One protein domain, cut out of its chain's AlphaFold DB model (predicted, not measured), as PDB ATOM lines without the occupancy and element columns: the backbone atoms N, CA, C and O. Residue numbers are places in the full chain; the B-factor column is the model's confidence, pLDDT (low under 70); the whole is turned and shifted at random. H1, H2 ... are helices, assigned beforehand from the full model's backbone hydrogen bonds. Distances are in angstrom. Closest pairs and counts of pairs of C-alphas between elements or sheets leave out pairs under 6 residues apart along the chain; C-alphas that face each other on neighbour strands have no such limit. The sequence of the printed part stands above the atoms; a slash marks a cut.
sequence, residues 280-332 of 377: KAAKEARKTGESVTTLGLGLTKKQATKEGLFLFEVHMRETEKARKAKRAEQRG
ATOM      1  N   LYS A 280      31.481 -44.632 -10.089       92.44
ATOM      2  CA  LYS A 280      30.279 -44.542  -9.251       92.44
ATOM      3  C   LYS A 280      30.602 -43.853  -7.924       92.44
ATOM      4  O   LYS A 280      29.945 -42.867  -7.610       92.44
ATOM      5  N   ALA A 281      31.672 -44.275  -7.252       89.94
ATOM      6  CA  ALA A 281      32.151 -43.674  -6.010       89.94
ATOM      7  C   ALA A 281      32.460 -42.175  -6.174       89.94
ATOM      8  O   ALA A 281      32.000 -41.365  -5.378       89.94
ATOM      9  N   ALA A 282      33.136 -41.771  -7.258       87.25
ATOM     10  CA  ALA A 282      33.413 -40.354  -7.524       87.25
ATOM     11  C   ALA A 282      32.133 -39.526  -7.767       87.25
ATOM     12  O   ALA A 282      32.035 -38.364  -7.370       87.25
ATOM     13  N   LYS A 283      31.111 -40.114  -8.407       86.75
ATOM     14  CA  LYS A 283      29.802 -39.460  -8.582       86.75
ATOM     15  C   LYS A 283      29.017 -39.365  -7.274       86.75
ATOM     16  O   LYS A 283      28.249 -38.417  -7.126       86.75
ATOM     17  N   GLU A 284      29.158 -40.341  -6.383       87.75
ATOM     18  CA  GLU A 284      28.511 -40.370  -5.067       87.75
ATOM     19  C   GLU A 284      29.155 -39.369  -4.107       87.75
ATOM     20  O   GLU A 284      28.428 -38.541  -3.568       87.75
ATOM     21  N   ALA A 285      30.488 -39.327  -4.019       82.62
ATOM     22  CA  ALA A 285      31.239 -38.340  -3.229       82.62
ATOM     23  C   ALA A 285      30.879 -36.891  -3.604       82.62
ATOM     24  O   ALA A 285      30.685 -36.018  -2.762       82.62
ATOM     25  N   ARG A 286      30.669 -36.637  -4.902       82.19
ATOM     26  CA  ARG A 286      30.154 -35.349  -5.385       82.19
ATOM     27  C   ARG A 286      28.759 -35.020  -4.827       82.19
ATOM     28  O   ARG A 286      28.469 -33.850  -4.601       82.19
ATOM     29  N   LYS A 287      27.859 -36.002  -4.692       83.12
ATOM     30  CA  LYS A 287      26.484 -35.777  -4.203       83.12
ATOM     31  C   LYS A 287      26.442 -35.537  -2.698       83.12
ATOM     32  O   LYS A 287      25.633 -34.731  -2.262       83.12
ATOM     33  N   THR A 288      27.271 -36.249  -1.939       80.25
ATOM     34  CA  THR A 288      27.316 -36.139  -0.477       80.25
ATOM     35  C   THR A 288      28.064 -34.895  -0.008       80.25
ATOM     36  O   THR A 288      27.923 -34.510   1.143       80.25
ATOM     37  N   GLY A 289      28.837 -34.242  -0.887       68.62
ATOM     38  CA  GLY A 289      29.658 -33.092  -0.505       68.62
ATOM     39  C   GLY A 289      30.865 -33.487   0.351       68.62
ATOM     40  O   GLY A 289      31.605 -32.621   0.795       68.62
ATOM     41  N   GLU A 290      31.106 -34.782   0.549       64.50
ATOM     42  CA  GLU A 290      32.322 -35.291   1.168       64.50
ATOM     43  C   GLU A 290      33.389 -35.415   0.079       64.50
ATOM     44  O   GLU A 290      33.408 -36.342  -0.736       64.50
ATOM     45  N   SER A 291      34.264 -34.415   0.018       54.34
ATOM     46  CA  SER A 291      35.404 -34.400  -0.894       54.34
ATOM     47  C   SER A 291      36.421 -35.470  -0.482       54.34
ATOM     48  O   SER A 291      37.295 -35.220   0.340       54.34
ATOM     49  N   VAL A 292      36.355 -36.653  -1.097       54.09
ATOM     50  CA  VAL A 292      37.372 -37.719  -0.955       54.09
ATOM     51  C   VAL A 292      38.668 -37.387  -1.730       54.09
ATOM     52  O   VAL A 292      39.615 -38.172  -1.740       54.09
ATOM     53  N   THR A 293      38.750 -36.238  -2.414       58.91
ATOM     54  CA  THR A 293      39.742 -36.017  -3.474       58.91
ATOM     55  C   THR A 293      40.486 -34.676  -3.418       58.91
ATOM     56  O   THR A 293      40.142 -33.754  -2.685       58.91
ATOM     57  N   THR A 294      41.555 -34.583  -4.220       56.38
ATOM     58  CA  THR A 294      42.535 -33.483  -4.287       56.38
ATOM     59  C   THR A 294      42.026 -32.183  -4.927       56.38
ATOM     60  O   THR A 294      42.769 -31.208  -4.957       56.38
ATOM     61  N   LEU A 295      40.811 -32.159  -5.493       54.31
ATOM     62  CA  LEU A 295      40.288 -31.029  -6.284       54.31
ATOM     63  C   LEU A 295      39.133 -30.245  -5.624       54.31
ATOM     64  O   LEU A 295      38.574 -29.356  -6.263       54.31
ATOM     65  N   GLY A 296      38.829 -30.494  -4.346       55.56
ATOM     66  CA  GLY A 296      37.941 -29.641  -3.543       55.56
ATOM     67  C   GLY A 296      36.445 -29.726  -3.883       55.56
ATOM     68  O   GLY A 296      36.001 -30.497  -4.729       55.56
ATOM     69  N   LEU A 297      35.634 -28.938  -3.172       55.88
ATOM     70  CA  LEU A 297      34.168 -28.961  -3.243       55.88
ATOM     71  C   LEU A 297      33.664 -28.190  -4.477       55.88
ATOM     72  O   LEU A 297      33.905 -26.994  -4.596       55.88
ATOM     73  N   GLY A 298      32.947 -28.863  -5.390       64.94
ATOM     74  CA  GLY A 298      32.277 -28.204  -6.531       64.94
ATOM     75  C   GLY A 298      32.443 -28.851  -7.914       64.94
ATOM     76  O   GLY A 298      32.110 -28.229  -8.923       64.94
ATOM     77  N   LEU A 299      32.938 -30.091  -8.014       72.00
ATOM     78  CA  LEU A 299      33.222 -30.711  -9.316       72.00
ATOM     79  C   LEU A 299      31.973 -30.895 -10.201       72.00
ATOM     80  O   LEU A 299      30.962 -31.502  -9.826       72.00
ATOM     81  N   THR A 300      32.083 -30.476 -11.465       83.88
ATOM     82  CA  THR A 300      31.086 -30.758 -12.515       83.88
ATOM     83  C   THR A 300      30.963 -32.266 -12.800       83.88
ATOM     84  O   THR A 300      31.858 -33.052 -12.497       83.88
ATOM     85  N   LYS A 301      29.851 -32.715 -13.415       83.56
ATOM     86  CA  LYS A 301      29.586 -34.161 -13.622       83.56
ATOM     87  C   LYS A 301      30.678 -34.800 -14.486       83.56
ATOM     88  O   LYS A 301      31.072 -35.937 -14.248       83.56
ATOM     89  N   LYS A 302      31.182 -34.032 -15.460       86.31
ATOM     90  CA  LYS A 302      32.288 -34.412 -16.346       86.31
ATOM     91  C   LYS A 302      33.628 -34.478 -15.599       86.31
ATOM     92  O   LYS A 302      34.436 -35.355 -15.898       86.31
ATOM     93  N   GLN A 303      33.869 -33.591 -14.633       86.69
ATOM     94  CA  GLN A 303      35.084 -33.619 -13.811       86.69
ATOM     95  C   GLN A 303      35.086 -34.818 -12.854       86.69
ATOM     96  O   GLN A 303      36.064 -35.554 -12.852       86.69
ATOM     97  N   ALA A 304      33.969 -35.115 -12.179       85.12
ATOM     98  CA  ALA A 304      33.856 -36.293 -11.308       85.12
ATOM     99  C   ALA A 304      34.102 -37.617 -12.063       85.12
ATOM    100  O   ALA A 304      34.760 -38.524 -11.562       85.12
ATOM    101  N   THR A 305      33.639 -37.736 -13.317       89.06
ATOM    102  CA  THR A 305      33.957 -38.916 -14.144       89.06
ATOM    103  C   THR A 305      35.436 -39.010 -14.514       89.06
ATOM    104  O   THR A 305      35.986 -40.109 -14.523       89.06
ATOM    105  N   LYS A 306      36.085 -37.877 -14.818       90.19
ATOM    106  CA  LYS A 306      37.523 -37.840 -15.128       90.19
ATOM    107  C   LYS A 306      38.355 -38.191 -13.899       90.19
ATOM    108  O   LYS A 306      39.328 -38.925 -14.016       90.19
ATOM    109  N   GLU A 307      37.940 -37.718 -12.735       87.94
ATOM    110  CA  GLU A 307      38.586 -38.013 -11.464       87.94
ATOM    111  C   GLU A 307      38.434 -39.486 -11.064       87.94
ATOM    112  O   GLU A 307      39.424 -40.131 -10.731       87.94
ATOM    113  N   GLY A 308      37.241 -40.072 -11.211       90.44
ATOM    114  CA  GLY A 308      37.049 -41.511 -11.000       90.44
ATOM    115  C   GLY A 308      37.915 -42.370 -11.932       90.44
ATOM    116  O   GLY A 308      38.474 -43.380 -11.506       90.44
ATOM    117  N   LEU A 309      38.089 -41.953 -13.193       93.44
ATOM    118  CA  LEU A 309      39.026 -42.607 -14.116       93.44
ATOM    119  C   LEU A 309      40.485 -42.442 -13.675       93.44
ATOM    120  O   LEU A 309      41.245 -43.405 -13.733       93.44
ATOM    121  N   PHE A 310      40.866 -41.254 -13.205       93.00
ATOM    122  CA  PHE A 310      42.207 -40.985 -12.696       93.00
ATOM    123  C   PHE A 310      42.540 -41.856 -11.475       93.00
ATOM    124  O   PHE A 310      43.570 -42.531 -11.477       93.00
ATOM    125  N   LEU A 311      41.655 -41.916 -10.475       91.50
ATOM    126  CA  LEU A 311      41.833 -42.760  -9.286       91.50
ATOM    127  C   LEU A 311      41.943 -44.243  -9.655       91.50
ATOM    128  O   LEU A 311      42.812 -44.952  -9.148       91.50
ATOM    129  N   PHE A 312      41.120 -44.698 -10.601       95.38
ATOM    130  CA  PHE A 312      41.225 -46.045 -11.148       95.38
ATOM    131  C   PHE A 312      42.595 -46.300 -11.801       95.38
ATOM    132  O   PHE A 312      43.206 -47.341 -11.560       95.38
ATOM    133  N   GLU A 313      43.114 -45.370 -12.607       94.69
ATOM    134  CA  GLU A 313      44.437 -45.518 -13.223       94.69
ATOM    135  C   GLU A 313      45.572 -45.550 -12.196       94.69
ATOM    136  O   GLU A 313      46.497 -46.356 -12.339       94.69
ATOM    137  N   VAL A 314      45.509 -44.701 -11.168       94.69
ATOM    138  CA  VAL A 314      46.478 -44.694 -10.062       94.69
ATOM    139  C   VAL A 314      46.463 -46.044  -9.348       94.69
ATOM    140  O   VAL A 314      47.508 -46.695  -9.262       94.69
ATOM    141  N   HIS A 315      45.279 -46.535  -8.976       95.06
ATOM    142  CA  HIS A 315      45.105 -47.851  -8.362       95.06
ATOM    143  C   HIS A 315      45.647 -48.986  -9.255       95.06
ATOM    144  O   HIS A 315      46.343 -49.892  -8.788       95.06
ATOM    145  N   MET A 316      45.415 -48.937 -10.571       95.81
ATOM    146  CA  MET A 316      45.976 -49.923 -11.506       95.81
ATOM    147  C   MET A 316      47.512 -49.872 -11.568       95.81
ATOM    148  O   MET A 316      48.166 -50.914 -11.638       95.81
ATOM    149  N   ARG A 317      48.122 -48.681 -11.509       95.06
ATOM    150  CA  ARG A 317      49.590 -48.547 -11.472       95.06
ATOM    151  C   ARG A 317      50.169 -49.101 -10.173       95.06
ATOM    152  O   ARG A 317      51.208 -49.764 -10.211       95.06
ATOM    153  N   GLU A 318      49.524 -48.847  -9.043       95.62
ATOM    154  CA  GLU A 318      49.951 -49.345  -7.731       95.62
ATOM    155  C   GLU A 318      49.828 -50.864  -7.630       95.62
ATOM    156  O   GLU A 318      50.798 -51.538  -7.278       95.62
ATOM    157  N   THR A 319      48.692 -51.426  -8.044       93.00
ATOM    158  CA  THR A 319      48.489 -52.883  -8.082       93.00
ATOM    159  C   THR A 319      49.473 -53.577  -9.026       93.00
ATOM    160  O   THR A 319      50.021 -54.631  -8.687       93.00
ATOM    161  N   GLU A 320      49.794 -52.991 -10.186       92.81
ATOM    162  CA  GLU A 320      50.835 -53.524 -11.069       92.81
ATOM    163  C   GLU A 320      52.235 -53.463 -10.451       92.81
ATOM    164  O   GLU A 320      52.998 -54.426 -10.597       92.81
ATOM    165  N   LYS A 321      52.583 -52.359  -9.774       95.69
ATOM    166  CA  LYS A 321      53.847 -52.227  -9.033       95.69
ATOM    167  C   LYS A 321      53.936 -53.282  -7.929       95.69
ATOM    168  O   LYS A 321      54.924 -54.014  -7.893       95.69
ATOM    169  N   ALA A 322      52.889 -53.442  -7.123       94.62
ATOM    170  CA  ALA A 322      52.814 -54.456  -6.072       94.62
ATOM    171  C   ALA A 322      52.917 -55.881  -6.640       94.62
ATOM    172  O   ALA A 322      53.677 -56.706  -6.137       94.62
ATOM    173  N   ARG A 323      52.234 -56.179  -7.755       92.44
ATOM    174  CA  ARG A 323      52.336 -57.482  -8.433       92.44
ATOM    175  C   ARG A 323      53.745 -57.746  -8.964       92.44
ATOM    176  O   ARG A 323      54.224 -58.878  -8.896       92.44
ATOM    177  N   LYS A 324      54.411 -56.731  -9.524       92.50
ATOM    178  CA  LYS A 324      55.812 -56.838  -9.968       92.50
ATOM    179  C   LYS A 324      56.748 -57.073  -8.782       92.50
ATOM    180  O   LYS A 324      57.626 -57.921  -8.915       92.50
ATOM    181  N   ALA A 325      56.530 -56.397  -7.652       92.25
ATOM    182  CA  ALA A 325      57.278 -56.614  -6.414       92.25
ATOM    183  C   ALA A 325      57.111 -58.057  -5.912       92.25
ATOM    184  O   ALA A 325      58.099 -58.783  -5.872       92.25
ATOM    185  N   LYS A 326      55.871 -58.539  -5.729       93.31
ATOM    186  CA  LYS A 326      55.586 -59.936  -5.338       93.31
ATOM    187  C   LYS A 326      56.244 -60.962  -6.271       93.31
ATOM    188  O   LYS A 326      56.825 -61.943  -5.825       93.31
ATOM    189  N   ARG A 327      56.208 -60.732  -7.591       90.88
ATOM    190  CA  ARG A 327      56.896 -61.607  -8.563       90.88
ATOM    191  C   ARG A 327      58.416 -61.554  -8.436       90.88
ATOM    192  O   ARG A 327      59.074 -62.554  -8.701       90.88
ATOM    193  N   ALA A 328      58.986 -60.396  -8.116       87.69
ATOM    194  CA  ALA A 328      60.420 -60.264  -7.889       87.69
ATOM    195  C   ALA A 328      60.838 -61.010  -6.614       87.69
ATOM    196  O   ALA A 328      61.838 -61.727  -6.639       87.69
ATOM    197  N   GLU A 329      60.043 -60.911  -5.549       91.62
ATOM    198  CA  GLU A 329      60.229 -61.656  -4.299       91.62
ATOM    199  C   GLU A 329      60.180 -63.168  -4.545       91.62
ATOM    200  O   GLU A 329      61.152 -63.856  -4.240       91.62
ATOM    201  N   GLN A 330      59.138 -63.662  -5.227       88.62
ATOM    202  CA  GLN A 330      59.007 -65.075  -5.621       88.62
ATOM    203  C   GLN A 330      60.173 -65.575  -6.490       88.62
ATOM    204  O   GLN A 330      60.528 -66.748  -6.444       88.62
ATOM    205  N   ARG A 331      60.796 -64.695  -7.284       89.81
ATOM    206  CA  ARG A 331      61.986 -65.010  -8.099       89.81
ATOM    207  C   ARG A 331      63.304 -64.926  -7.317       89.81
ATOM    208  O   ARG A 331      64.368 -65.046  -7.923       89.81
ATOM    209  N   GLY A 332      63.258 -64.685  -6.008       93.00
ATOM    210  CA  GLY A 332      64.437 -64.627  -5.144       93.00
ATOM    211  C   GLY A 332      65.183 -63.291  -5.174       93.00
ATOM    212  O   GLY A 332      66.383 -63.249  -4.895       93.00
TER     213      GLY A 332
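Overview. This is residues 280 to 332 of the 377 residues of an uncharacterized protein of Rhizoctonia solani (UniProt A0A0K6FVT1). One long helix, H2, makes the length; at its beginning the short helix H1 and a looped link form a small head with it, and residues 312 to 332 stick out as a free arm. The printed part has 53 residues with two named helices, H1 then H2, and no named strand: all helix. It is extended, with a radius of gyration of the C-alphas of 15.4 A and spans of 48 by 17 by 17 A.

Along the chain. Find C-alpha 301 at (29.586, -34.161, -13.622); from there H2, residues 301 to 330, runs 43.4 A to C-alpha 330 at (59.007, -65.075, -5.621). Go back to C-alpha 280 at (30.279, -44.542, -9.251), where H1, residues 280 to 288, begins; it measures 12.5 A.

Arrangement. Look at residues 301 to 308 of H2, which alone touch H1; the closest C-alphas, of Ala 282 and Gly 308, are 5.2 A apart. The helices run opposite ways at a steep tilt of 49 degrees. In H1 and H2 every O i to N i+4 pair is within hydrogen-bond range.

Size, cuts and confidence. The C-alphas farthest apart, of Gly 298 and Gly 332, are separated by 48.6 A. The printed part has no cut. Residues 289 to 300 form the long link; pLDDT is under 70 at residues 289 to 298.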